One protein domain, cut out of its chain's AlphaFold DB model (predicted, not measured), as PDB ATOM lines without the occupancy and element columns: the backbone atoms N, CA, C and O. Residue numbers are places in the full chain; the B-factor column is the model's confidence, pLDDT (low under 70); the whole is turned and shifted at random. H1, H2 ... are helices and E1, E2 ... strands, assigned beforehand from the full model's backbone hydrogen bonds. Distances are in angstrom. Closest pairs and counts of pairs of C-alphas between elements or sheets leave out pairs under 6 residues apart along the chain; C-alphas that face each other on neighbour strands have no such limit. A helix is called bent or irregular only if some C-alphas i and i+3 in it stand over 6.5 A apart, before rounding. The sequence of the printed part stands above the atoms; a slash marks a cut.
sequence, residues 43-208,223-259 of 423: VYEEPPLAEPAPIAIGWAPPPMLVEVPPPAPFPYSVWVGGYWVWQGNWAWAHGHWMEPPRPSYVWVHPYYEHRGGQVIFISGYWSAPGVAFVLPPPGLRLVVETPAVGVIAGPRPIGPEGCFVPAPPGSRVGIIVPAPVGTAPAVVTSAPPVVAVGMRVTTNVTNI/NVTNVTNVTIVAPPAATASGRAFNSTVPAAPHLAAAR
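This is residues 43 to 208 and 223 to 259 of the 423 residues of an uncharacterized protein of Gammaproteobacteria bacterium (UniProt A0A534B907). Little regular structure: two bent antiparallel ribbons, E3-E4 with E5-E6 and E7-E8 with E9-E10, and long loops form a rounded body; helix H1 packs on both E11 and the small antiparallel sheet E13-E14-E15 at one side. Of 203 printed residues, 71 lie in named elements, mostly strand: E1 to E12, H1, E13 to E15, H2. The largest sheet, E2-E9-E8-E11-E12, is antiparallel. The whole is compact, radius of gyration of the C-alphas 16.2 A, spanning 46 by 39 by 34 A.

E8, residues 111 to 115, and E9, residues 118 to 122, form a hairpin, N 113 and O 120 being 2.9 A apart. H1, residues 185 to 190, touches H2, residues 253 to 257; their closest C-alphas, Val 187 and Ala 256, are 5.0 A apart. H1 has 0 of 2 O i to N i+4 pairs but 2 of 3 O i to N i+3 pairs within hydrogen-bond range.

E1, residues 43 to 45, begins at C-alpha 43 (224.524, 224.304, 203.241). E14, residues 229 to 234, measures 16.8 A. H2 ends at C-alpha 257 (220.561, 236.545, 215.843). Other elements are passed over.

Residues 209 to 222 are cut out; C-alphas 208 and 223 are 11.3 A apart. Residues 58 to 77 and 128 to 161 are long links. Residues 204 to 208 and 223 to 227 have pLDDT under 70.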
ATOM      1  N   VAL A  43     224.188 223.880 204.613       92.50
ATOM      2  CA  VAL A  43     224.524 224.304 203.241       92.50
ATOM      3  C   VAL A  43     224.469 225.825 203.114       92.50
ATOM      4  O   VAL A  43     223.733 226.480 203.843       92.50
ATOM      5  N   TYR A  44     225.170 226.390 202.135       92.94
ATOM      6  CA  TYR A  44     224.819 227.712 201.613       92.94
ATOM      7  C   TYR A  44     223.787 227.535 200.494       92.94
ATOM      8  O   TYR A  44     224.031 226.752 199.581       92.94
ATOM      9  N   GLU A  45     222.647 228.222 200.548       92.81
ATOM     10  CA  GLU A  45     221.698 228.323 199.424       92.81
ATOM     11  C   GLU A  45     222.038 229.579 198.610       92.81
ATOM     12  O   GLU A  45     222.251 230.635 199.201       92.81
ATOM     13  N   GLU A  46     222.090 229.486 197.277       93.12
ATOM     14  CA  GLU A  46     222.201 230.658 196.398       93.12
ATOM     15  C   GLU A  46     220.821 231.311 196.253       93.12
ATOM     16  O   GLU A  46     219.945 230.717 195.614       93.12
ATOM     17  N   PRO A  47     220.566 232.506 196.816       93.38
ATOM     18  CA  PRO A  47     219.195 232.976 196.900       93.38
ATOM     19  C   PRO A  47     218.696 233.556 195.568       93.38
ATOM     20  O   PRO A  47     219.357 234.420 194.981       93.38
ATOM     21  N   PRO A  48     217.510 233.149 195.084       94.75
ATOM     22  CA  PRO A  48     217.005 233.581 193.787       94.75
ATOM     23  C   PRO A  48     216.691 235.086 193.742       94.75
ATOM     24  O   PRO A  48     216.383 235.722 194.748       94.75
ATOM     25  N   LEU A  49     216.742 235.658 192.535       94.75
ATOM     26  CA  LEU A  49     216.583 237.101 192.273       94.75
ATOM     27  C   LEU A  49     215.119 237.550 192.063       94.75
ATOM     28  O   LEU A  49     214.866 238.625 191.510       94.75
ATOM     29  N   ALA A  50     214.175 236.684 192.428       92.81
ATOM     30  CA  ALA A  50     212.729 236.864 192.369       92.81
ATOM     31  C   ALA A  50     212.059 235.837 193.300       92.81
ATOM     32  O   ALA A  50     212.709 234.899 193.757       92.81
ATOM     33  N   GLU A  51     210.763 236.011 193.561       93.44
ATOM     34  CA  GLU A  51     209.978 235.140 194.445       93.44
ATOM     35  C   GLU A  51     209.928 233.685 193.926       93.44
ATOM     36  O   GLU A  51     209.483 233.460 192.795       93.44
ATOM     37  N   PRO A  52     210.373 232.685 194.716       94.44
ATOM     38  CA  PRO A  52     210.228 231.274 194.370       94.44
ATOM     39  C   PRO A  52     208.763 230.834 194.302       94.44
ATOM     40  O   PRO A  52     207.914 231.322 195.047       94.44
ATOM     41  N   ALA A  53     208.477 229.824 193.478       93.50
ATOM     42  CA  ALA A  53     207.182 229.156 193.523       93.50
ATOM     43  C   ALA A  53     206.977 228.471 194.896       93.50
ATOM     44  O   ALA A  53     207.897 227.804 195.376       93.50
ATOM     45  N   PRO A  54     205.795 228.596 195.530       95.19
ATOM     46  CA  PRO A  54     205.515 227.923 196.793       95.19
ATOM     47  C   PRO A  54     205.433 226.405 196.618       95.19
ATOM     48  O   PRO A  54     204.779 225.917 195.694       95.19
ATOM     49  N   ILE A  55     206.019 225.671 197.564       96.19
ATOM     50  CA  ILE A  55     205.955 224.203 197.666       96.19
ATOM     51  C   ILE A  55     205.189 223.783 198.929       96.19
ATOM     52  O   ILE A  55     205.093 224.561 199.880       96.19
ATOM     53  N   ALA A  56     204.636 222.565 198.962       96.50
ATOM     54  CA  ALA A  56     203.960 222.021 200.145       96.50
ATOM     55  C   ALA A  56     204.739 220.846 200.743       96.50
ATOM     56  O   ALA A  56     205.081 219.897 200.047       96.50
ATOM     57  N   ILE A  57     204.990 220.883 202.049       96.81
ATOM     58  CA  ILE A  57     205.829 219.917 202.765       96.81
ATOM     59  C   ILE A  57     204.997 219.237 203.857       96.81
ATOM     60  O   ILE A  57     204.229 219.878 204.578       96.81
ATOM     61  N   GLY A  58     205.135 217.915 203.975       95.25
ATOM     62  CA  GLY A  58     204.278 217.083 204.830       95.25
ATOM     63  C   GLY A  58     204.532 217.196 206.338       95.25
ATOM     64  O   GLY A  58     203.782 216.608 207.115       95.25
ATOM     65  N   TRP A  59     205.575 217.912 206.767       95.00
ATOM     66  CA  TRP A  59     205.957 218.043 208.173       95.00
ATOM     67  C   TRP A  59     206.619 219.381 208.500       95.00
ATOM     68  O   TRP A  59     207.141 220.069 207.622       95.00
ATOM     69  N   ALA A  60     206.593 219.748 209.781       96.88
ATOM     70  CA  ALA A  60     207.173 220.998 210.259       96.88
ATOM     71  C   ALA A  60     208.710 221.008 210.115       96.88
ATOM     72  O   ALA A  60     209.336 219.956 210.281       96.88
ATOM     73  N   PRO A  61     209.330 222.179 209.872       97.44
ATOM     74  CA  PRO A  61     210.767 222.332 210.062       97.44
ATOM     75  C   PRO A  61     211.155 222.008 211.518       97.44
ATOM     76  O   PRO A  61     210.335 222.190 212.430       97.44
ATOM     77  N   PRO A  62     212.385 221.529 211.774       97.25
ATOM     78  CA  PRO A  62     212.893 221.372 213.134       97.25
ATOM     79  C   PRO A  62     212.935 222.712 213.899       97.25
ATOM     80  O   PRO A  62     212.775 223.782 213.307       97.25
ATOM     81  N   PRO A  63     213.183 222.689 215.222       97.56
ATOM     82  CA  PRO A  63     213.485 223.898 215.984       97.56
ATOM     83  C   PRO A  63     214.614 224.722 215.345       97.56
ATOM     84  O   PRO A  63     215.499 224.179 214.683       97.56
ATOM     85  N   MET A  64     214.586 226.035 215.550       97.50
ATOM     86  CA  MET A  64     215.628 226.955 215.098       97.50
ATOM     87  C   MET A  64     216.995 226.581 215.671       97.50
ATOM     88  O   MET A  64     217.114 226.237 216.850       97.50
ATOM     89  N   LEU A  65     218.024 226.718 214.840       96.56
ATOM     90  CA  LEU A  65     219.418 226.647 215.258       96.56
ATOM     91  C   LEU A  65     219.949 228.051 215.579       96.56
ATOM     92  O   LEU A  65     219.343 229.070 215.237       96.56
ATOM     93  N   VAL A  66     221.060 228.093 216.307       95.38
ATOM     94  CA  VAL A  66     221.711 229.319 216.772       95.38
ATOM     95  C   VAL A  66     222.925 229.617 215.907       95.38
ATOM     96  O   VAL A  66     223.894 228.859 215.888       95.38
ATOM     97  N   GLU A  67     222.889 230.779 215.272       93.69
ATOM     98  CA  GLU A  67     224.014 231.410 214.594       93.69
ATOM     99  C   GLU A  67     224.201 232.798 215.195       93.69
ATOM    100  O   GLU A  67     223.227 233.530 215.375       93.69
ATOM    101  N   VAL A  68     225.444 233.172 215.489       93.88
ATOM    102  CA  VAL A  68     225.784 234.542 215.884       93.88
ATOM    103  C   VAL A  68     226.442 235.198 214.671       93.88
ATOM    104  O   VAL A  68     227.471 234.687 214.225       93.88
ATOM    105  N   PRO A  69     225.890 236.294 214.118       94.31
ATOM    106  CA  PRO A  69     226.488 236.948 212.963       94.31
ATOM    107  C   PRO A  69     227.900 237.448 213.303       94.31
ATOM    108  O   PRO A  69     228.063 238.122 214.326       94.31
ATOM    109  N   PRO A  70     228.921 237.182 212.468       94.00
ATOM    110  CA  PRO A  70     230.196 237.877 212.582       94.00
ATOM    111  C   PRO A  70     230.007 239.375 212.262       94.00
ATOM    112  O   PRO A  70     228.966 239.759 211.716       94.00
ATOM    113  N   PRO A  71     230.992 240.242 212.559       94.12
ATOM    114  CA  PRO A  71     230.957 241.640 212.134       94.12
ATOM    115  C   PRO A  71     230.702 241.780 210.626       94.12
ATOM    116  O   PRO A  71     231.210 240.989 209.831       94.12
ATOM    117  N   ALA A  72     229.922 242.792 210.240       95.06
ATOM    118  CA  ALA A  72     229.600 243.066 208.842       95.06
ATOM    119  C   ALA A  72     230.891 243.345 208.035       95.06
ATOM    120  O   ALA A  72     231.621 244.275 208.389       95.06
ATOM    121  N   PRO A  73     231.197 242.575 206.971       94.69
ATOM    122  CA  PRO A  73     232.496 242.638 206.294       94.69
ATOM    123  C   PRO A  73     232.692 243.906 205.452       94.69
ATOM    124  O   PRO A  73     233.825 244.315 205.212       94.69
ATOM    125  N   PHE A  74     231.604 244.537 205.002       90.94
ATOM    126  CA  PHE A  74     231.625 245.785 204.236       90.94
ATOM    127  C   PHE A  74     230.325 246.590 204.438       90.94
ATOM    128  O   PHE A  74     229.286 246.009 204.779       90.94
ATOM    129  N   PRO A  75     230.341 247.924 204.231       87.69
ATOM    130  CA  PRO A  75     229.130 248.744 204.238       87.69
ATOM    131  C   PRO A  75     228.080 248.215 203.254       87.69
ATOM    132  O   PRO A  75     228.426 247.759 202.171       87.69
ATOM    133  N   TYR A  76     226.801 248.300 203.621       87.00
ATOM    134  CA  TYR A  76     225.660 247.790 202.838       87.00
ATOM    135  C   TYR A  76     225.584 246.262 202.653       87.00
ATOM    136  O   TYR A  76     224.656 245.793 201.997       87.00
ATOM    137  N   SER A  77     226.480 245.477 203.269       92.62
ATOM    138  CA  SER A  77     226.265 244.028 203.397       92.62
ATOM    139  C   SER A  77     224.966 243.733 204.159       92.62
ATOM    140  O   SER A  77     224.605 244.420 205.121       92.62
ATOM    141  N   VAL A  78     224.243 242.703 203.722       93.88
ATOM    142  CA  VAL A  78     222.965 242.274 204.301       93.88
ATOM    143  C   VAL A  78     223.126 240.880 204.887       93.88
ATOM    144  O   VAL A  78     223.675 239.986 204.250       93.88
ATOM    145  N   TRP A  79     222.635 240.693 206.111       95.12
ATOM    146  CA  TRP A  79     222.641 239.394 206.775       95.12
ATOM    147  C   TRP A  79     221.462 238.543 206.300       95.12
ATOM    148  O   TRP A  79     220.323 238.722 206.751       95.12
ATOM    149  N   VAL A  80     221.761 237.593 205.418       94.12
ATOM    150  CA  VAL A  80     220.913 236.436 205.140       94.12
ATOM    151  C   VAL A  80     221.055 235.514 206.347       94.12
ATOM    152  O   VAL A  80     221.967 234.707 206.402       94.12
ATOM    153  N   GLY A  81     220.230 235.703 207.380       92.62
ATOM    154  CA  GLY A  81     220.293 234.888 208.601       92.62
ATOM    155  C   GLY A  81     219.660 233.514 208.418       92.62
ATOM    156  O   GLY A  81     218.604 233.438 207.791       92.62
ATOM    157  N   GLY A  82     220.286 232.469 208.971       95.12
ATOM    158  CA  GLY A  82     220.003 231.078 208.633       95.12
ATOM    159  C   GLY A  82     218.591 230.587 208.947       95.12
ATOM    160  O   GLY A  82     217.878 231.113 209.814       95.12
ATOM    161  N   TYR A  83     218.170 229.588 208.176       97.38
ATOM    162  CA  TYR A  83     216.800 229.084 208.148       97.38
ATOM    163  C   TYR A  83     216.711 227.657 207.600       97.38
ATOM    164  O   TYR A  83     217.644 227.124 207.007       97.38
ATOM    165  N   TRP A  84     215.552 227.026 207.785       97.62
ATOM    166  CA  TRP A  84     215.284 225.693 207.250       97.62
ATOM    167  C   TRP A  84     214.832 225.775 205.790       97.62
ATOM    168  O   TRP A  84     213.759 226.312 205.509       97.62
ATOM    169  N   VAL A  85     215.633 225.215 204.883       95.94
ATOM    170  CA  VAL A  85     215.318 225.031 203.459       95.94
ATOM    171  C   VAL A  85     214.886 223.599 203.185       95.94
ATOM    172  O   VAL A  85     215.330 222.660 203.848       95.94
ATOM    173  N   TRP A  86     214.035 223.414 202.183       94.81
ATOM    174  CA  TRP A  86     213.732 222.085 201.668       94.81
ATOM    175  C   TRP A  86     214.737 221.697 200.589       94.81
ATOM    176  O   TRP A  86     214.971 222.472 199.672       94.81
ATOM    177  N   GLN A  87     215.304 220.496 200.682       92.06
ATOM    178  CA  GLN A  87     216.142 219.872 199.645       92.06
ATOM    179  C   GLN A  87     215.821 218.366 199.521       92.06
ATOM    180  O   GLN A  87     216.707 217.523 199.410       92.06
ATOM    181  N   GLY A  88     214.535 218.007 199.641       90.00
ATOM    182  CA  GLY A  88     214.062 216.625 199.852       90.00
ATOM    183  C   GLY A  88     214.123 216.151 201.311       90.00
ATOM    184  O   GLY A  88     213.576 215.106 201.653       90.00
ATOM    185  N   ASN A  89     214.750 216.936 202.179       92.88
ATOM    186  CA  ASN A  89     214.517 216.986 203.618       92.88
ATOM    187  C   ASN A  89     214.664 218.452 204.057       92.88
ATOM    188  O   ASN A  89     215.105 219.288 203.264       92.88
ATOM    189  N   TRP A  90     214.372 218.761 205.318       94.88
ATOM    190  CA  TRP A  90     214.827 220.009 205.924       94.88
ATOM    191  C   TRP A  90     216.354 219.992 206.078       94.88
ATOM    192  O   TRP A  90     216.898 219.230 206.879       94.88
ATOM    193  N   ALA A  91     217.026 220.836 205.302       95.00
ATOM    194  CA  ALA A  91     218.430 221.192 205.460       95.00
ATOM    195  C   ALA A  91     218.524 222.609 206.044       95.00
ATOM    196  O   ALA A  91     217.595 223.412 205.916       95.00
ATOM    197  N   TRP A  92     219.627 222.918 206.713       96.50
ATOM    198  CA  TRP A  92     219.872 224.245 207.264       96.50
ATOM    199  C   TRP A  92     220.619 225.097 206.236       96.50
ATOM    200  O   TRP A  92     221.751 224.776 205.874       96.50
ATOM    201  N   ALA A  93     219.992 226.172 205.761       96.31
ATOM    202  CA  ALA A  93     220.684 227.224 205.029       96.31
ATOM    203  C   ALA A  93     221.452 228.078 206.041       96.31
ATOM    204  O   ALA A  93     220.843 228.738 206.885       96.31
ATOM    205  N   HIS A  94     222.779 228.030 205.969       95.75
ATOM    206  CA  HIS A  94     223.676 228.707 206.893       95.75
ATOM    207  C   HIS A  94     223.644 230.221 206.684       95.75
ATOM    208  O   HIS A  94     223.768 230.724 205.559       95.75
ATOM    209  N   GLY A  95     223.515 230.962 207.778       94.69
ATOM    210  CA  GLY A  95     223.458 232.410 207.762       94.69
ATOM    211  C   GLY A  95     224.786 233.038 207.358       94.69
ATOM    212  O   GLY A  95     225.855 232.606 207.795       94.69
ATOM    213  N   HIS A  96     224.735 234.054 206.505       95.12
ATOM    214  CA  HIS A  96     225.919 234.730 205.988       95.12
ATOM    215  C   HIS A  96     225.640 236.184 205.584       95.12
ATOM    216  O   HIS A  96     224.501 236.615 205.394       95.12
ATOM    217  N   TRP A  97     226.716 236.966 205.468       95.94
ATOM    218  CA  TRP A  97     226.663 238.306 204.890       95.94
ATOM    219  C   TRP A  97     226.766 238.209 203.368       95.94
ATOM    220  O   TRP A  97     227.711 237.617 202.851       95.94
ATOM    221  N   MET A  98     225.825 238.833 202.665       94.50
ATOM    222  CA  MET A  98     225.831 238.970 201.209       94.50
ATOM    223  C   MET A  98     225.915 240.442 200.796       94.50
ATOM    224  O   MET A  98     225.440 241.330 201.508       94.50
ATOM    225  N   GLU A  99     226.459 240.697 199.608       94.56
ATOM    226  CA  GLU A  99     226.206 241.944 198.884       94.56
ATOM    227  C   GLU A  99     224.837 241.849 198.181       94.56
ATOM    228  O   GLU A  99     224.528 240.798 197.612       94.56
ATOM    229  N   PRO A 100     223.995 242.902 198.195       93.38
ATOM    230  CA  PRO A 100     222.791 242.942 197.371       93.38
ATOM    231  C   PRO A 100     223.134 242.764 195.879       93.38
ATOM    232  O   PRO A 100     223.921 243.554 195.357       93.38
ATOM    233  N   PRO A 101     222.516 241.813 195.145       93.38
ATOM    234  CA  PRO A 101     222.873 241.507 193.750       93.38
ATOM    235  C   PRO A 101     222.790 242.691 192.775       93.38
ATOM    236  O   PRO A 101     223.356 242.646 191.682       93.38
ATOM    237  N   ARG A 102     222.045 243.741 193.147       93.62
ATOM    238  CA  ARG A 102     222.020 245.066 192.517       93.62
ATOM    239  C   ARG A 102     221.723 246.127 193.590       93.62
ATOM    240  O   ARG A 102     221.098 245.795 194.603       93.62
ATOM    241  N   PRO A 103     222.062 247.409 193.365       90.06
ATOM    242  CA  PRO A 103     221.654 248.499 194.247       90.06
ATOM    243  C   PRO A 103     220.146 248.493 194.542       90.06
ATOM    244  O   PRO A 103     219.326 248.228 193.661       90.06
ATOM    245  N   SER A 104     219.794 248.792 195.794       86.19
ATOM    246  CA  SER A 104     218.412 248.849 196.301       86.19
ATOM    247  C   SER A 104     217.598 247.544 196.242       86.19
ATOM    248  O   SER A 104     216.406 247.583 196.546       86.19
ATOM    249  N   TYR A 105     218.196 246.394 195.911       91.12
ATOM    250  CA  TYR A 105     217.547 245.100 196.150       91.12
ATOM    251  C   TYR A 105     217.428 244.830 197.655       91.12
ATOM    252  O   TYR A 105     218.302 245.203 198.440       91.12
ATOM    253  N   VAL A 106     216.336 244.179 198.054       90.06
ATOM    254  CA  VAL A 106     216.014 243.891 199.457       90.06
ATOM    255  C   VAL A 106     215.946 242.391 199.702       90.06
ATOM    256  O   VAL A 106     215.427 241.639 198.877       90.06
ATOM    257  N   TRP A 107     216.459 241.961 200.853       93.31
ATOM    258  CA  TRP A 107     216.319 240.583 201.303       93.31
ATOM    259  C   TRP A 107     214.894 240.326 201.795       93.31
ATOM    260  O   TRP A 107     214.393 241.059 202.652       93.31
ATOM    261  N   VAL A 108     214.251 239.283 201.273       92.69
ATOM    262  CA  VAL A 108     212.948 238.801 201.735       92.69
ATOM    263  C   VAL A 108     213.158 237.509 202.513       92.69
ATOM    264  O   VAL A 108     213.746 236.546 202.023       92.69
ATOM    265  N   HIS A 109     212.679 237.503 203.757       92.38
ATOM    266  CA  HIS A 109     212.768 236.349 204.645       92.38
ATOM    267  C   HIS A 109     211.961 235.151 204.118       92.38
ATOM    268  O   HIS A 109     210.908 235.359 203.511       92.38
ATOM    269  N   PRO A 110     212.410 233.908 204.389       95.69
ATOM    270  CA  PRO A 110     211.663 232.705 204.035       95.69
ATOM    271  C   PRO A 110     210.261 232.729 204.647       95.69
ATOM    272  O   PRO A 110     210.057 233.183 205.779       95.69
ATOM    273  N   TYR A 111     209.297 232.207 203.901       96.06
ATOM    274  CA  TYR A 111     207.900 232.143 204.299       96.06
ATOM    275  C   TYR A 111     207.527 230.715 204.688       96.06
ATOM    276  O   TYR A 111     207.714 229.791 203.898       96.06
ATOM    277  N   TYR A 112     206.947 230.550 205.878       97.38
ATOM    278  CA  TYR A 112     206.345 229.297 206.326       97.38
ATOM    279  C   TYR A 112     204.886 229.548 206.715       97.38
ATOM    280  O   TYR A 112     204.601 230.387 207.573       97.38
ATOM    281  N   GLU A 113     203.955 228.803 206.127       96.62
ATOM    282  CA  GLU A 113     202.533 228.844 206.470       96.62
ATOM    283  C   GLU A 113     202.031 227.449 206.823       96.62
ATOM    284  O   GLU A 113     202.221 226.498 206.068       96.62
ATOM    285  N   HIS A 114     201.357 227.314 207.960       96.81
ATOM    286  CA  HIS A 114     200.665 226.086 208.314       96.81
ATOM    287  C   HIS A 114     199.260 226.110 207.712       96.81
ATOM    288  O   HIS A 114     198.447 226.969 208.058       96.81
ATOM    289  N   ARG A 115     198.980 225.160 206.819       94.56
ATOM    290  CA  ARG A 115     197.712 225.051 206.090       94.56
ATOM    291  C   ARG A 115     197.309 223.581 205.990       94.56
ATOM    292  O   ARG A 115     198.044 222.780 205.418       94.56
ATOM    293  N   GLY A 116     196.170 223.196 206.559       92.06
ATOM    294  CA  GLY A 116     195.627 221.835 206.468       92.06
ATOM    295  C   GLY A 116     196.538 220.721 207.010       92.06
ATOM    296  O   GLY A 116     196.471 219.593 206.524       92.06
ATOM    297  N   GLY A 117     197.417 221.012 207.976       93.00
ATOM    298  CA  GLY A 117     198.408 220.053 208.485       93.00
ATOM    299  C   GLY A 117     199.667 219.895 207.621       93.00
ATOM    300  O   GLY A 117     200.436 218.963 207.856       93.00
ATOM    301  N   GLN A 118     199.874 220.780 206.641       95.44
ATOM    302  CA  GLN A 118     201.059 220.878 205.779       95.44
ATOM    303  C   GLN A 118     201.774 222.217 206.015       95.44
ATOM    304  O   GLN A 118     201.174 223.163 206.533       95.44
ATOM    305  N   VAL A 119     203.042 222.312 205.612       97.44
ATOM    306  CA  VAL A 119     203.776 223.583 205.521       97.44
ATOM    307  C   VAL A 119     203.784 224.041 204.068       97.44
ATOM    308  O   VAL A 119     204.350 223.348 203.228       97.44
ATOM    309  N   ILE A 120     203.204 225.201 203.766       97.38
ATOM    310  CA  ILE A 120     203.489 225.912 202.515       97.38
ATOM    311  C   ILE A 120     204.777 226.709 202.737       97.38
ATOM    312  O   ILE A 120     204.871 227.458 203.712       97.38
ATOM    313  N   PHE A 121     205.766 226.525 201.867       97.50
ATOM    314  CA  PHE A 121     207.094 227.123 201.985       97.50
ATOM    315  C   PHE A 121     207.469 227.912 200.728       97.50
ATOM    316  O   PHE A 121     207.256 227.435 199.613       97.50
ATOM    317  N   ILE A 122     208.062 229.092 200.920       96.25
ATOM    318  CA  ILE A 122     208.814 229.840 199.902       96.25
ATOM    319  C   ILE A 122     210.183 230.154 200.518       96.25
ATOM    320  O   ILE A 122     210.244 230.656 201.644       96.25
ATOM    321  N   SER A 123     211.269 229.854 199.798       95.94
ATOM    322  CA  SER A 123     212.630 230.107 200.291       95.94
ATOM    323  C   SER A 123     212.948 231.601 200.401       95.94
ATOM    324  O   SER A 123     212.251 232.438 199.823       95.94
ATOM    325  N   GLY A 124     213.998 231.948 201.147       94.62
ATOM    326  CA  GLY A 124     214.495 233.322 201.199       94.62
ATOM    327  C   GLY A 124     214.982 233.773 199.820       94.62
ATOM    328  O   GLY A 124     215.542 232.976 199.068       94.62
ATOM    329  N   TYR A 125     214.745 235.034 199.458       95.56
ATOM    330  CA  TYR A 125     215.080 235.529 198.121       95.56
ATOM    331  C   TYR A 125     215.362 237.032 198.078       95.56
ATOM    332  O   TYR A 125     214.991 237.805 198.965       95.56
ATOM    333  N   TRP A 126     216.008 237.453 196.998       95.00
ATOM    334  CA  TRP A 126     216.300 238.847 196.698       95.00
ATOM    335  C   TRP A 126     215.176 239.466 195.866       95.00
ATOM    336  O   TRP A 126     214.965 239.081 194.717       95.00
ATOM    337  N   SER A 127     214.475 240.458 196.418       92.12
ATOM    338  CA  SER A 127     213.439 241.205 195.696       92.12
ATOM    339  C   SER A 127     213.969 242.527 195.142       92.12
ATOM    340  O   SER A 127     214.766 243.221 195.780       92.12
ATOM    341  N   ALA A 128     213.493 242.900 193.954       89.00
ATOM    342  CA  ALA A 128     213.759 244.202 193.357       89.00
ATOM    343  C   ALA A 128     213.030 245.327 194.129       89.00
ATOM    344  O   ALA A 128     211.942 245.100 194.671       89.00
ATOM    345  N   PRO A 129     213.573 246.559 194.169       84.69
ATOM    346  CA  PRO A 129     212.934 247.676 194.863       84.69
ATOM    347  C   PRO A 129     211.510 247.926 194.346       84.69
ATOM    348  O   PRO A 129     211.284 248.061 193.145       84.69
ATOM    349  N   GLY A 130     210.546 247.996 195.268       80.38
ATOM    350  CA  GLY A 130     209.125 248.194 194.959       80.38
ATOM    351  C   GLY A 130     208.337 246.919 194.624       80.38
ATOM    352  O   GLY A 130     207.113 246.992 194.533       80.38
ATOM    353  N   VAL A 131     208.984 245.755 194.493       83.94
ATOM    354  CA  VAL A 131     208.293 244.467 194.309       83.94
ATOM    355  C   VAL A 131     207.933 243.876 195.674       83.94
ATOM    356  O   VAL A 131     208.800 243.438 196.435       83.94
ATOM    357  N   ALA A 132     206.636 243.875 195.987       80.56
ATOM    358  CA  ALA A 132     206.090 243.234 197.180       80.56
ATOM    359  C   ALA A 132     205.946 241.715 196.983       80.56
ATOM    360  O   ALA A 132     205.524 241.271 195.918       80.56
ATOM    361  N   PHE A 133     206.237 240.948 198.037       85.19
ATOM    362  CA  PHE A 133     205.951 239.511 198.116       85.19
ATOM    363  C   PHE A 133     204.450 239.224 197.967       85.19
ATOM    364  O   PHE A 133     203.618 239.927 198.559       85.19
ATOM    365  N   VAL A 134     204.110 238.163 197.239       87.31
ATOM    366  CA  VAL A 134     202.744 237.701 196.990       87.31
ATOM    367  C   VAL A 134     202.427 236.503 197.888       87.31
ATOM    368  O   VAL A 134     203.057 235.455 197.832       87.31
ATOM    369  N   LEU A 135     201.395 236.630 198.727       87.31
ATOM    370  CA  LEU A 135     200.954 235.512 199.566       87.31
ATOM    371  C   LEU A 135     200.416 234.347 198.713       87.31
ATOM    372  O   LEU A 135     199.522 234.585 197.893       87.31
ATOM    373  N   PRO A 136     200.844 233.090 198.962       89.25
ATOM    374  CA  PRO A 136     200.253 231.902 198.351       89.25
ATOM    375  C   PRO A 136     198.723 231.908 198.512       89.25
ATOM    376  O   PRO A 136     198.235 231.846 199.646       89.25
ATOM    377  N   PRO A 137     197.925 231.971 197.427       89.25
ATOM    378  CA  PRO A 137     196.480 232.160 197.540       89.25
ATOM    379  C   PRO A 137     195.832 231.094 198.438       89.25
ATOM    380  O   PRO A 137     196.159 229.920 198.276       89.25
ATOM    381  N   PRO A 138     194.892 231.415 199.348       85.94
ATOM    382  CA  PRO A 138     194.265 230.418 200.232       85.94
ATOM    383  C   PRO A 138     193.590 229.238 199.506       85.94
ATOM    384  O   PRO A 138     193.495 228.136 200.044       85.94
ATOM    385  N   GLY A 139     193.151 229.443 198.258       84.81
ATOM    386  CA  GLY A 139     192.619 228.384 197.394       84.81
ATOM    387  C   GLY A 139     193.675 227.467 196.760       84.81
ATOM    388  O   GLY A 139     193.309 226.413 196.241       84.81
ATOM    389  N   LEU A 140     194.961 227.835 196.803       88.44
ATOM    390  CA  LEU A 140     196.062 227.095 196.184       88.44
ATOM    391  C   LEU A 140     196.096 225.647 196.693       88.44
ATOM    392  O   LEU A 140     196.052 225.386 197.899       88.44
ATOM    393  N   ARG A 141     196.162 224.710 195.748       86.44
ATOM    394  CA  ARG A 141     196.385 223.283 195.976       86.44
ATOM    395  C   ARG A 141     197.751 222.950 195.400       86.44
ATOM    396  O   ARG A 141     197.953 223.101 194.201       86.44
ATOM    397  N   LEU A 142     198.661 222.510 196.257       89.62
ATOM    398  CA  LEU A 142     199.961 221.980 195.867       89.62
ATOM    399  C   LEU A 142     199.966 220.473 196.128       89.62
ATOM    400  O   LEU A 142     199.252 219.986 197.009       89.62
ATOM    401  N   VAL A 143     200.763 219.739 195.358       91.25
ATOM    402  CA  VAL A 143     201.126 218.364 195.713       91.25
ATOM    403  C   VAL A 143     202.140 218.447 196.855       91.25
ATOM    404  O   VAL A 143     202.986 219.338 196.856       91.25
ATOM    405  N   VAL A 144     202.037 217.555 197.842       92.88
ATOM    406  CA  VAL A 144     203.046 217.474 198.906       92.88
ATOM    407  C   VAL A 144     204.324 216.890 198.316       92.88
ATOM    408  O   VAL A 144     204.282 215.812 197.725       92.88
ATOM    409  N   GLU A 145     205.440 217.591 198.483       92.75
ATOM    410  CA  GLU A 145     206.734 217.184 197.950       92.75
ATOM    411  C   GLU A 145     207.174 215.835 198.525       92.75
ATOM    412  O   GLU A 145     207.181 215.617 199.743       92.75
ATOM    413  N   THR A 146     207.571 214.928 197.633       87.94
ATOM    414  CA  THR A 146     208.127 213.630 198.021       87.94
ATOM    415  C   THR A 146     209.544 213.839 198.561       87.94
ATOM    416  O   THR A 146     210.367 214.459 197.883       87.94
ATOM    417  N   PRO A 147     209.873 213.332 199.759       87.69
ATOM    418  CA  PRO A 147     211.208 213.480 200.320       87.69
ATOM    419  C   PRO A 147     212.245 212.590 199.623       87.69
ATOM    420  O   PRO A 147     211.910 211.652 198.897       87.69
ATOM    421  N   ALA A 148     213.524 212.867 199.873       85.94
ATOM    422  CA  ALA A 148     214.625 212.061 199.358       85.94
ATOM    423  C   ALA A 148     214.593 210.624 199.915       85.94
ATOM    424  O   ALA A 148     214.110 210.361 201.019       85.94
ATOM    425  N   VAL A 149     215.134 209.673 199.150       83.00
ATOM    426  CA  VAL A 149     215.141 208.250 199.524       83.00
ATOM    427  C   VAL A 149     215.881 208.051 200.852       83.00
ATOM    428  O   VAL A 149     217.018 208.486 201.008       83.00
ATOM    429  N   GLY A 150     215.231 207.379 201.806       83.69
ATOM    430  CA  GLY A 150     215.764 207.131 203.153       83.69
ATOM    431  C   GLY A 150     215.458 208.221 204.190       83.69
ATOM    432  O   GLY A 150     215.741 208.019 205.369       83.69
ATOM    433  N   VAL A 151     214.848 209.346 203.801       85.44
ATOM    434  CA  VAL A 151     214.412 210.390 204.742       85.44
ATOM    435  C   VAL A 151     213.157 209.935 205.490       85.44
ATOM    436  O   VAL A 151     212.128 209.629 204.888       85.44
ATOM    437  N   ILE A 152     213.227 209.933 206.822       85.56
ATOM    438  CA  ILE A 152     212.075 209.677 207.693       85.56
ATOM    439  C   ILE A 152     211.263 210.970 207.828       85.56
ATOM    440  O   ILE A 152     211.811 212.021 208.158       85.56
ATOM    441  N   ALA A 153     209.951 210.884 207.597       87.81
ATOM    442  CA  ALA A 153     209.050 212.023 207.731       87.81
ATOM    443  C   ALA A 153     208.985 212.541 209.177       87.81
ATOM    444  O   ALA A 153     208.789 211.775 210.121       87.81
ATOM    445  N   GLY A 154     209.125 213.857 209.342       91.25
ATOM    446  CA  GLY A 154     209.002 214.521 210.637       91.25
ATOM    447  C   GLY A 154     207.553 214.630 211.139       91.25
ATOM    448  O   GLY A 154     206.601 214.252 210.451       91.25
ATOM    449  N   PRO A 155     207.346 215.187 212.344       95.19
ATOM    450  CA  PRO A 155     206.011 215.480 212.854       95.19
ATOM    451  C   PRO A 155     205.310 216.570 212.026       95.19
ATOM    452  O   PRO A 155     205.895 217.607 211.708       95.19
ATOM    453  N   ARG A 156     204.018 216.367 211.735       96.56
ATOM    454  CA  ARG A 156     203.145 217.417 211.178       96.56
ATOM    455  C   ARG A 156     203.153 218.675 212.066       96.56
ATOM    456  O   ARG A 156     203.330 218.529 213.277       96.56
ATOM    457  N   PRO A 157     202.944 219.881 211.504       97.38
ATOM    458  CA  PRO A 157     202.937 221.116 212.284       97.38
ATOM    459  C   PRO A 157     201.916 221.085 213.430       97.38
ATOM    460  O   PRO A 157     200.762 220.694 213.252       97.38
ATOM    461  N   ILE A 158     202.354 221.509 214.614       97.75
ATOM    462  CA  ILE A 158     201.571 221.543 215.850       97.75
ATOM    463  C   ILE A 158     201.416 223.010 216.257       97.75
ATOM    464  O   ILE A 158     202.300 223.600 216.881       97.75
ATOM    465  N   GLY A 159     200.289 223.603 215.869       96.25
ATOM    466  CA  GLY A 159     199.944 225.007 216.093       96.25
ATOM    467  C   GLY A 159     198.679 225.398 215.319       96.25
ATOM    468  O   GLY A 159     198.111 224.553 214.623       96.25
ATOM    469  N   PRO A 160     198.212 226.654 215.429       95.94
ATOM    470  CA  PRO A 160     197.132 227.166 214.585       95.94
ATOM    471  C   PRO A 160     197.592 227.300 213.124       95.94
ATOM    472  O   PRO A 160     198.782 227.201 212.828       95.94
ATOM    473  N   GLU A 161     196.651 227.519 212.209       94.12
ATOM    474  CA  GLU A 161     196.955 227.807 210.801       94.12
ATOM    475  C   GLU A 161     197.479 229.239 210.588       94.12
ATOM    476  O   GLU A 161     197.289 230.125 211.428       94.12
ATOM    477  N   GLY A 162     198.102 229.471 209.430       92.81
ATOM    478  CA  GLY A 162     198.664 230.753 209.011       92.81
ATOM    479  C   GLY A 162     200.190 230.819 209.105       92.81
ATOM    480  O   GLY A 162     200.872 229.808 209.271       92.81
ATOM    481  N   CYS A 163     200.733 232.031 208.953       94.19
ATOM    482  CA  CYS A 163     202.175 232.273 208.924       94.19
ATOM    483  C   CYS A 163     202.841 231.956 210.277       94.19
ATOM    484  O   CYS A 163     202.323 232.310 211.343       94.19
ATOM    485  N   PHE A 164     204.008 231.316 210.240       97.00
ATOM    486  CA  PHE A 164     204.769 230.929 211.425       97.00
ATOM    487  C   PHE A 164     206.282 231.092 211.231       97.00
ATOM    488  O   PHE A 164     206.774 231.244 210.115       97.00
ATOM    489  N   VAL A 165     207.021 231.032 212.338       97.69
ATOM    490  CA  VAL A 165     208.462 230.741 212.359       97.69
ATOM    491  C   VAL A 165     208.704 229.421 213.109       97.69
ATOM    492  O   VAL A 165     207.891 229.063 213.978       97.69
ATOM    493  N   PRO A 166     209.763 228.656 212.782       98.12
ATOM    494  CA  PRO A 166     210.086 227.415 213.490       98.12
ATOM    495  C   PRO A 166     210.286 227.673 214.992       98.12
ATOM    496  O   PRO A 166     210.640 228.781 215.387       98.12
ATOM    497  N   ALA A 167     210.032 226.687 215.855       98.06
ATOM    498  CA  ALA A 167     210.092 226.900 217.305       98.06
ATOM    499  C   ALA A 167     211.514 227.244 217.820       98.06
ATOM    500  O   ALA A 167     212.493 226.870 217.177       98.06
ATOM    501  N   PRO A 168     211.658 227.918 218.983       98.06
ATOM    502  CA  PRO A 168     212.955 228.264 219.577       98.06
ATOM    503  C   PRO A 168     213.919 227.072 219.725       98.06
ATOM    504  O   PRO A 168     213.451 225.938 219.880       98.06
ATOM    505  N   PRO A 169     215.244 227.306 219.780       97.12
ATOM    506  CA  PRO A 169     216.248 226.279 220.061       97.12
ATOM    507  C   PRO A 169     215.863 225.355 221.226       97.12
ATOM    508  O   PRO A 169     215.402 225.816 222.269       97.12
ATOM    509  N   GLY A 170     216.027 224.041 221.049       95.38
ATOM    510  CA  GLY A 170     215.689 223.033 222.066       95.38
ATOM    511  C   GLY A 170     214.190 222.770 222.289       95.38
ATOM    512  O   GLY A 170     213.842 222.007 223.188       95.38
ATOM    513  N   SER A 171     213.291 223.379 221.510       97.75
ATOM    514  CA  SER A 171     211.848 223.103 221.595       97.75
ATOM    515  C   SER A 171     211.483 221.695 221.116       97.75
ATOM    516  O   SER A 171     212.201 221.067 220.337       97.75
ATOM    517  N   ARG A 172     210.308 221.207 221.523       96.94
ATOM    518  CA  ARG A 172     209.744 219.950 221.019       96.94
ATOM    519  C   ARG A 172     209.488 220.041 219.508       96.94
ATOM    520  O   ARG A 172     208.766 220.922 219.044       96.94
ATOM    521  N   VAL A 173     210.029 219.074 218.765       95.69
ATOM    522  CA  VAL A 173     209.838 218.930 217.312       95.69
ATOM    523  C   VAL A 173     208.356 218.941 216.913       95.69
ATOM    524  O   VAL A 173     207.504 218.370 217.597       95.69
ATOM    525  N   GLY A 174     208.056 219.594 215.791       96.00
ATOM    526  CA  GLY A 174     206.699 219.762 215.265       96.00
ATOM    527  C   GLY A 174     205.981 221.022 215.748       96.00
ATOM    528  O   GLY A 174     205.089 221.493 215.048       96.00
ATOM    529  N   ILE A 175     206.357 221.608 216.891       97.94
ATOM    530  CA  ILE A 175     205.759 222.874 217.338       97.94
ATOM    531  C   ILE A 175     206.168 224.011 216.397       97.94
ATOM    532  O   ILE A 175     207.333 224.141 216.022       97.94
ATOM    533  N   ILE A 176     205.195 224.855 216.056       98.06
ATOM    534  CA  ILE A 176     205.383 226.088 215.287       98.06
ATOM    535  C   ILE A 176     205.017 227.307 216.140       98.06
ATOM    536  O   ILE A 176     204.154 227.221 217.018       98.06
ATOM    537  N   VAL A 177     205.648 228.455 215.882       98.12
ATOM    538  CA  VAL A 177     205.336 229.724 216.559       98.12
ATOM    539  C   VAL A 177     204.647 230.667 215.569       98.12
ATOM    540  O   VAL A 177     205.305 231.143 214.643       98.12
ATOM    541  N   PRO A 178     203.345 230.973 215.737       97.00
ATOM    542  CA  PRO A 178     202.626 231.891 214.858       97.00
ATOM    543  C   PRO A 178     203.276 233.274 214.843       97.00
ATOM    544  O   PRO A 178     203.616 233.812 215.904       97.00
ATOM    545  N   ALA A 179     203.444 233.840 213.650       92.69
ATOM    546  CA  ALA A 179     204.196 235.070 213.442       92.69
ATOM    547  C   ALA A 179     203.624 235.914 212.282       92.69
ATOM    548  O   ALA A 179     203.083 235.361 211.327       92.69
ATOM    549  N   PRO A 180     203.760 237.251 212.327       89.25
ATOM    550  CA  PRO A 180     203.454 238.127 211.196       89.25
ATOM    551  C   PRO A 180     204.246 237.763 209.926       89.25
ATOM    552  O   PRO A 180     205.420 237.395 210.005       89.25
ATOM    553  N   VAL A 181     203.628 237.923 208.752       86.62
ATOM    554  CA  VAL A 181     204.266 237.684 207.440       86.62
ATOM    555  C   VAL A 181     205.529 238.533 207.287       86.62
ATOM    556  O   VAL A 181     205.472 239.747 207.456       86.62
ATOM    557  N   GLY A 182     206.656 237.898 206.952       86.00
ATOM    558  CA  GLY A 182     207.964 238.558 206.840       86.00
ATOM    559  C   GLY A 182     208.758 238.642 208.151       86.00
ATOM    560  O   GLY A 182     209.803 239.286 208.182       86.00
ATOM    561  N   THR A 183     208.304 238.002 209.236       90.75
ATOM    562  CA  THR A 183     209.101 237.870 210.470       90.75
ATOM    563  C   THR A 183     210.342 237.012 210.215       90.75
ATOM    564  O   THR A 183     210.218 235.841 209.869       90.75
ATOM    565  N   ALA A 184     211.536 237.565 210.444       92.88
ATOM    566  CA  ALA A 184     212.784 236.811 210.360       92.88
ATOM    567  C   ALA A 184     212.792 235.622 211.352       92.88
ATOM    568  O   ALA A 184     212.572 235.847 212.546       92.88
ATOM    569  N   PRO A 185     213.121 234.382 210.932       96.06
ATOM    570  CA  PRO A 185     213.189 233.230 211.840       96.06
ATOM    571  C   PRO A 185     214.125 233.439 213.042       96.06
ATOM    572  O   PRO A 185     213.871 232.937 214.134       96.06
ATOM    573  N   ALA A 186     215.167 234.259 212.873       95.81
ATOM    574  CA  ALA A 186     216.121 234.620 213.917       95.81
ATOM    575  C   ALA A 186     215.503 235.257 215.183       95.81
ATOM    576  O   ALA A 186     216.139 235.213 216.232       95.81
ATOM    577  N   VAL A 187     214.290 235.834 215.151       94.94
ATOM    578  CA  VAL A 187     213.733 236.511 216.346       94.94
ATOM    579  C   VAL A 187     213.526 235.560 217.530       94.94
ATOM    580  O   VAL A 187     213.702 235.962 218.682       94.94
ATOM    581  N   VAL A 188     213.212 234.285 217.274       96.44
ATOM    582  CA  VAL A 188     212.928 233.297 218.328       96.44
ATOM    583  C   VAL A 188     214.166 232.576 218.878       96.44
ATOM    584  O   VAL A 188     214.025 231.808 219.826       96.44
ATOM    585  N   THR A 189     215.384 232.824 218.377       96.00
ATOM    586  CA  THR A 189     216.601 232.179 218.925       96.00
ATOM    587  C   THR A 189     216.883 232.599 220.372       96.00
ATOM    588  O   THR A 189     217.347 231.796 221.178       96.00
ATOM    589  N   SER A 190     216.523 233.838 220.730       95.12
ATOM    590  CA  SER A 190     216.604 234.379 222.099       95.12
ATOM    591  C   SER A 190     215.367 234.112 222.974       95.12
ATOM    592  O   SER A 190     215.263 234.650 224.077       95.12
ATOM    593  N   ALA A 191     214.422 233.288 222.509       96.69
ATOM    594  CA  ALA A 191     213.255 232.859 223.280       96.69
ATOM    595  C   ALA A 191     213.502 231.494 223.968       96.69
ATOM    596  O   ALA A 191     214.344 230.717 223.516       96.69
ATOM    597  N   PRO A 192     212.800 231.177 225.074       97.38
ATOM    598  CA  PRO A 192     212.962 229.901 225.767       97.38
ATOM    599  C   PRO A 192     212.346 228.731 224.975       97.38
ATOM    600  O   PRO A 192     211.362 228.940 224.261       97.38
ATOM    601  N   PRO A 193     212.842 227.491 225.158       97.88
ATOM    602  CA  PRO A 193     212.258 226.302 224.539       97.88
ATOM    603  C   PRO A 193     210.773 226.124 224.877       97.88
ATOM    604  O   PRO A 193     210.352 226.387 226.010       97.88
ATOM    605  N   VAL A 194     209.990 225.606 223.929       98.00
ATOM    606  CA  VAL A 194     208.572 225.257 224.127       98.00
ATOM    607  C   VAL A 194     208.309 223.755 223.999       98.00
ATOM    608  O   VAL A 194     208.897 223.064 223.170       98.00
ATOM    609  N   VAL A 195     207.395 223.253 224.830       97.75
ATOM    610  CA  VAL A 195     206.959 221.842 224.895       97.75
ATOM    611  C   VAL A 195     205.485 221.655 224.519       97.75
ATOM    612  O   VAL A 195     205.064 220.539 224.197       97.75
ATOM    613  N   ALA A 196     204.721 222.752 224.498       97.31
ATOM    614  CA  ALA A 196     203.344 222.827 224.028       97.31
ATOM    615  C   ALA A 196     203.090 224.140 223.262       97.31
ATOM    616  O   ALA A 196     203.884 225.081 223.313       97.31
ATOM    617  N   VAL A 197     201.971 224.198 222.538       97.00
ATOM    618  CA  VAL A 197     201.548 225.387 221.781       97.00
ATOM    619  C   VAL A 197     201.179 226.553 222.704       97.00
ATOM    620  O   VAL A 197     200.692 226.352 223.814       97.00
ATOM    621  N   GLY A 198     201.376 227.790 222.234       94.50
ATOM    622  CA  GLY A 198     200.942 229.003 222.941       94.50
ATOM    623  C   GLY A 198     201.920 230.178 222.875       94.50
ATOM    624  O   GLY A 198     201.507 231.317 223.096       94.50
ATOM    625  N   MET A 199     203.193 229.932 222.540       97.81
ATOM    626  CA  MET A 199     204.110 231.005 222.143       97.81
ATOM    627  C   MET A 199     203.668 231.615 220.807       97.81
ATOM    628  O   MET A 199     203.232 230.890 219.916       97.81
ATOM    629  N   ARG A 200     203.799 232.937 220.668       96.19
ATOM    630  CA  ARG A 200     203.564 233.695 219.429       96.19
ATOM    631  C   ARG A 200     204.536 234.868 219.303       96.19
ATOM    632  O   ARG A 200     204.978 235.411 220.321       96.19
ATOM    633  N   VAL A 201     204.784 235.310 218.076       94.00
ATOM    634  CA  VAL A 201     205.393 236.614 217.777       94.00
ATOM    635  C   VAL A 201     204.282 237.621 217.465       94.00
ATOM    636  O   VAL A 201     203.264 237.281 216.865       94.00
ATOM    637  N   THR A 202     204.461 238.874 217.876       87.88
ATOM    638  CA  THR A 202     203.551 239.993 217.589       87.88
ATOM    639  C   THR A 202     204.354 241.250 217.250       87.88
ATOM    640  O   THR A 202     205.454 241.425 217.755       87.88
ATOM    641  N   THR A 203     203.839 242.141 216.404       75.69
ATOM    642  CA  THR A 203     204.378 243.506 216.276       75.69
ATOM    643  C   THR A 203     203.739 244.417 217.327       75.69
ATOM    644  O   THR A 203     202.627 244.160 217.784       75.69
ATOM    645  N   ASN A 204     204.392 245.533 217.667       56.69
ATOM    646  CA  ASN A 204     203.799 246.573 218.523       56.69
ATOM    647  C   ASN A 204     202.745 247.444 217.796       56.69
ATOM    648  O   ASN A 204     202.409 248.529 218.264       56.69
ATOM    649  N   VAL A 205     202.211 246.990 216.653       47.72
ATOM    650  CA  VAL A 205     201.107 247.658 215.948       47.72
ATOM    651  C   VAL A 205     199.784 247.166 216.532       47.72
ATOM    652  O   VAL A 205     199.430 245.994 216.406       47.72
ATOM    653  N   THR A 206     199.020 248.073 217.140       34.69
ATOM    654  CA  THR A 206     197.823 247.784 217.953       34.69
ATOM    655  C   THR A 206     196.576 247.350 217.156       34.69
ATOM    656  O   THR A 206     195.447 247.671 217.531       34.69
ATOM    657  N   ASN A 207     196.741 246.625 216.043       32.53
ATOM    658  CA  ASN A 207     195.653 245.939 215.334       32.53
ATOM    659  C   ASN A 207     196.153 244.751 214.484       32.53
ATOM    660  O   ASN A 207     195.931 244.694 213.274       32.53
ATOM    661  N   ILE A 208     196.783 243.749 215.111       38.66
ATOM    662  CA  ILE A 208     196.914 242.427 214.473       38.66
ATOM    663  C   ILE A 208     195.526 241.772 214.457       38.66
ATOM    664  O   ILE A 208     195.170 240.993 215.343       38.66
ATOM    665  N   ASN A 223     205.141 245.799 205.632       44.62
ATOM    666  CA  ASN A 223     204.628 245.886 207.003       44.62
ATOM    667  C   ASN A 223     205.479 245.190 208.085       44.62
ATOM    668  O   ASN A 223     205.195 245.416 209.260       44.62
ATOM    669  N   VAL A 224     206.497 244.385 207.748       46.84
ATOM    670  CA  VAL A 224     207.481 243.894 208.744       46.84
ATOM    671  C   VAL A 224     208.890 244.443 208.511       46.84
ATOM    672  O   VAL A 224     209.579 244.709 209.491       46.84
ATOM    673  N   THR A 225     209.301 244.762 207.280       48.81
ATOM    674  CA  THR A 225     210.578 245.476 207.059       48.81
ATOM    675  C   THR A 225     210.576 246.897 207.640       48.81
ATOM    676  O   THR A 225     211.623 247.378 208.064       48.81
ATOM    677  N   ASN A 226     209.408 247.542 207.759       57.16
ATOM    678  CA  ASN A 226     209.245 248.815 208.477       57.16
ATOM    679  C   ASN A 226     209.141 248.671 210.013       57.16
ATOM    680  O   ASN A 226     209.086 249.679 210.719       57.16
ATOM    681  N   VAL A 227     209.073 247.454 210.562       66.69
ATOM    682  CA  VAL A 227     208.934 247.229 212.009       66.69
ATOM    683  C   VAL A 227     210.313 247.066 212.630       66.69
ATOM    684  O   VAL A 227     210.998 246.085 212.386       66.69
ATOM    685  N   THR A 228     210.722 247.993 213.497       79.38
ATOM    686  CA  THR A 228     212.033 247.901 214.167       79.38
ATOM    687  C   THR A 228     212.102 246.741 215.168       79.38
ATOM    688  O   THR A 228     213.155 246.130 215.331       79.38
ATOM    689  N   ASN A 229     210.991 246.435 215.852       87.69
ATOM    690  CA  ASN A 229     210.937 245.460 216.946       87.69
ATOM    691  C   ASN A 229     209.628 244.654 216.963       87.69
ATOM    692  O   ASN A 229     208.538 245.212 216.808       87.69
ATOM    693  N   VAL A 230     209.747 243.362 217.261       90.06
ATOM    694  CA  VAL A 230     208.647 242.442 217.573       90.06
ATOM    695  C   VAL A 230     208.641 242.087 219.062       90.06
ATOM    696  O   VAL A 230     209.671 242.127 219.731       90.06
ATOM    697  N   THR A 231     207.482 241.706 219.583       92.94
ATOM    698  CA  THR A 231     207.278 241.241 220.956       92.94
ATOM    699  C   THR A 231     206.898 239.761 220.932       92.94
ATOM    700  O   THR A 231     205.900 239.371 220.315       92.94
ATOM    701  N   ILE A 232     207.698 238.925 221.592       95.31
ATOM    702  CA  ILE A 232     207.480 237.478 221.709       95.31
ATOM    703  C   ILE A 232     206.786 237.202 223.039       95.31
ATOM    704  O   ILE A 232     207.283 237.613 224.086       95.31
ATOM    705  N   VAL A 233     205.661 236.485 223.003       96.12
ATOM    706  CA  VAL A 233     204.843 236.185 224.188       96.12
ATOM    707  C   VAL A 233     204.572 234.687 224.277       96.12
ATOM    708  O   VAL A 233     204.041 234.110 223.327       96.12
ATOM    709  N   ALA A 234     204.869 234.067 225.422       96.38
ATOM    710  CA  ALA A 234     204.539 232.672 225.719       96.38
ATOM    711  C   ALA A 234     203.938 232.510 227.132       96.38
ATOM    712  O   ALA A 234     204.476 233.070 228.092       96.38
ATOM    713  N   PRO A 235     202.844 231.740 227.294       97.38
ATOM    714  CA  PRO A 235     202.300 231.404 228.605       97.38
ATOM    715  C   PRO A 235     203.179 230.357 229.321       97.38
ATOM    716  O   PRO A 235     203.863 229.583 228.646       97.38
ATOM    717  N   PRO A 236     203.103 230.249 230.665       97.00
ATOM    718  CA  PRO A 236     203.862 229.262 231.442       97.00
ATOM    719  C   PRO A 236     203.737 227.830 230.907       97.00
ATOM    720  O   PRO A 236     204.736 227.134 230.763       97.00
ATOM    721  N   ALA A 237     202.516 227.430 230.532       97.00
ATOM    722  CA  ALA A 237     202.192 226.092 230.037       97.00
ATOM    723  C   ALA A 237     202.790 225.743 228.656       97.00
ATOM    724  O   ALA A 237     202.788 224.574 228.283       97.00
ATOM    725  N   ALA A 238     203.286 226.724 227.892       97.12
ATOM    726  CA  ALA A 238     203.961 226.468 226.617       97.12
ATOM    727  C   ALA A 238     205.469 226.225 226.799       97.12
ATOM    728  O   ALA A 238     206.054 225.413 226.085       97.12
ATOM    729  N   THR A 239     206.103 226.929 227.740       97.50
ATOM    730  CA  THR A 239     207.561 226.919 227.948       97.50
ATOM    731  C   THR A 239     208.054 225.677 228.691       97.50
ATOM    732  O   THR A 239     207.438 225.258 229.668       97.50
ATOM    733  N   ALA A 240     209.222 225.152 228.310       95.75
ATOM    734  CA  ALA A 240     209.874 224.032 228.998       95.75
ATOM    735  C   ALA A 240     210.226 224.331 230.470       95.75
ATOM    736  O   ALA A 240     210.300 223.420 231.286       95.75
ATOM    737  N   SER A 241     210.426 225.606 230.817       95.88
ATOM    738  CA  SER A 241     210.736 226.060 232.177       95.88
ATOM    739  C   SER A 241     209.504 226.312 233.056       95.88
ATOM    740  O   SER A 241     209.666 226.669 234.221       95.88
ATOM    741  N   GLY A 242     208.283 226.185 232.520       96.38
ATOM    742  CA  GLY A 242     207.046 226.470 233.254       96.38
ATOM    743  C   GLY A 242     206.865 227.942 233.653       96.38
ATOM    744  O   GLY A 242     206.156 228.227 234.618       96.38
ATOM    745  N   ARG A 243     207.509 228.896 232.963       96.75
ATOM    746  CA  ARG A 243     207.497 230.333 233.305       96.75
ATOM    747  C   ARG A 243     207.047 231.176 232.115       96.75
ATOM    748  O   ARG A 243     207.505 230.979 230.999       96.75
ATOM    749  N   ALA A 244     206.174 232.152 232.363       96.38
ATOM    750  CA  ALA A 244     205.746 233.089 231.324       96.38
ATOM    751  C   ALA A 244     206.948 233.835 230.719       96.38
ATOM    752  O   ALA A 244     207.864 234.236 231.441       96.38
ATOM    753  N   PHE A 245     206.908 234.067 229.409       96.00
ATOM    754  CA  PHE A 245     207.906 234.847 228.683       96.00
ATOM    755  C   PHE A 245     207.230 236.000 227.944       96.00
ATOM    756  O   PHE A 245     206.226 235.804 227.258       96.00
ATOM    757  N   ASN A 246     207.793 237.195 228.082       95.94
ATOM    758  CA  ASN A 246     207.427 238.376 227.312       95.94
ATOM    759  C   ASN A 246     208.709 239.182 227.069       95.94
ATOM    760  O   ASN A 246     209.357 239.589 228.035       95.94
ATOM    761  N   SER A 247     209.119 239.357 225.814       94.25
ATOM    762  CA  SER A 247     210.348 240.086 225.484       94.25
ATOM    763  C   SER A 247     210.269 240.766 224.123       94.25
ATOM    764  O   SER A 247     209.796 240.180 223.147       94.25
ATOM    765  N   THR A 248     210.787 241.993 224.064       94.00
ATOM    766  CA  THR A 248     210.969 242.751 222.825       94.00
ATOM    767  C   THR A 248     212.298 242.368 222.168       94.00
ATOM    768  O   THR A 248     213.353 242.336 222.815       94.00
ATOM    769  N   VAL A 249     212.242 242.083 220.870       93.25
ATOM    770  CA  VAL A 249     213.342 241.606 220.025       93.25
ATOM    771  C   VAL A 249     213.385 242.462 218.751       93.25
ATOM    772  O   VAL A 249     212.325 242.717 218.176       93.25
ATOM    773  N   PRO A 250     214.560 242.901 218.267       91.56
ATOM    774  CA  PRO A 250     214.672 243.563 216.969       91.56
ATOM    775  C   PRO A 250     214.136 242.671 215.845       91.56
ATOM    776  O   PRO A 250     214.401 241.473 215.842       91.56
ATOM    777  N   ALA A 251     213.414 243.230 214.873       88.44
ATOM    778  CA  ALA A 251     212.960 242.443 213.719       88.44
ATOM    779  C   ALA A 251     214.090 242.194 212.701       88.44
ATOM    780  O   ALA A 251     214.054 241.212 211.963       88.44
ATOM    781  N   ALA A 252     215.101 243.074 212.671       89.00
ATOM    782  CA  ALA A 252     216.259 242.946 211.793       89.00
ATOM    783  C   ALA A 252     217.047 241.657 212.114       89.00
ATOM    784  O   ALA A 252     217.418 241.444 213.272       89.00
ATOM    785  N   PRO A 253     217.363 240.813 211.113       91.25
ATOM    786  CA  PRO A 253     217.781 239.429 211.340       91.25
ATOM    787  C   PRO A 253     219.125 239.320 212.070       91.25
ATOM    788  O   PRO A 253     219.288 238.442 212.910       91.25
ATOM    789  N   HIS A 254     220.072 240.227 211.802       93.25
ATOM    790  CA  HIS A 254     221.374 240.235 212.475       93.25
ATOM    791  C   HIS A 254     221.260 240.690 213.936       93.25
ATOM    792  O   HIS A 254     221.853 240.073 214.814       93.25
ATOM    793  N   LEU A 255     220.449 241.716 214.225       93.94
ATOM    794  CA  LEU A 255     220.211 242.186 215.597       93.94
ATOM    795  C   LEU A 255     219.394 241.183 216.425       93.94
ATOM    796  O   LEU A 255     219.534 241.139 217.645       93.94
ATOM    797  N   ALA A 256     218.549 240.382 215.775       93.69
ATOM    798  CA  ALA A 256     217.865 239.253 216.390       93.69
ATOM    799  C   ALA A 256     218.844 238.111 216.717       93.69
ATOM    800  O   ALA A 256     218.932 237.695 217.871       93.69
ATOM    801  N   ALA A 257     219.615 237.656 215.723       94.12
ATOM    802  CA  ALA A 257     220.561 236.545 215.843       94.12
ATOM    803  C   ALA A 257     221.744 236.839 216.788       94.12
ATOM    804  O   ALA A 257     222.221 235.943 217.477       94.12
ATOM    805  N   ALA A 258     222.179 238.098 216.893       94.56
ATOM    806  CA  ALA A 258     223.236 238.522 217.817       94.56
ATOM    807  C   ALA A 258     222.811 238.547 219.304       94.56
ATOM    808  O   ALA A 258     223.635 238.846 220.171       94.56
ATOM    809  N   ARG A 259     221.544 238.260 219.636       94.75
ATOM    810  CA  ARG A 259     221.091 238.173 221.034       94.75
ATOM    811  C   ARG A 259     221.500 236.837 221.666       94.75
ATOM    812  O   ARG A 259     221.448 235.810 220.993       94.75
TER     813      ARG A 259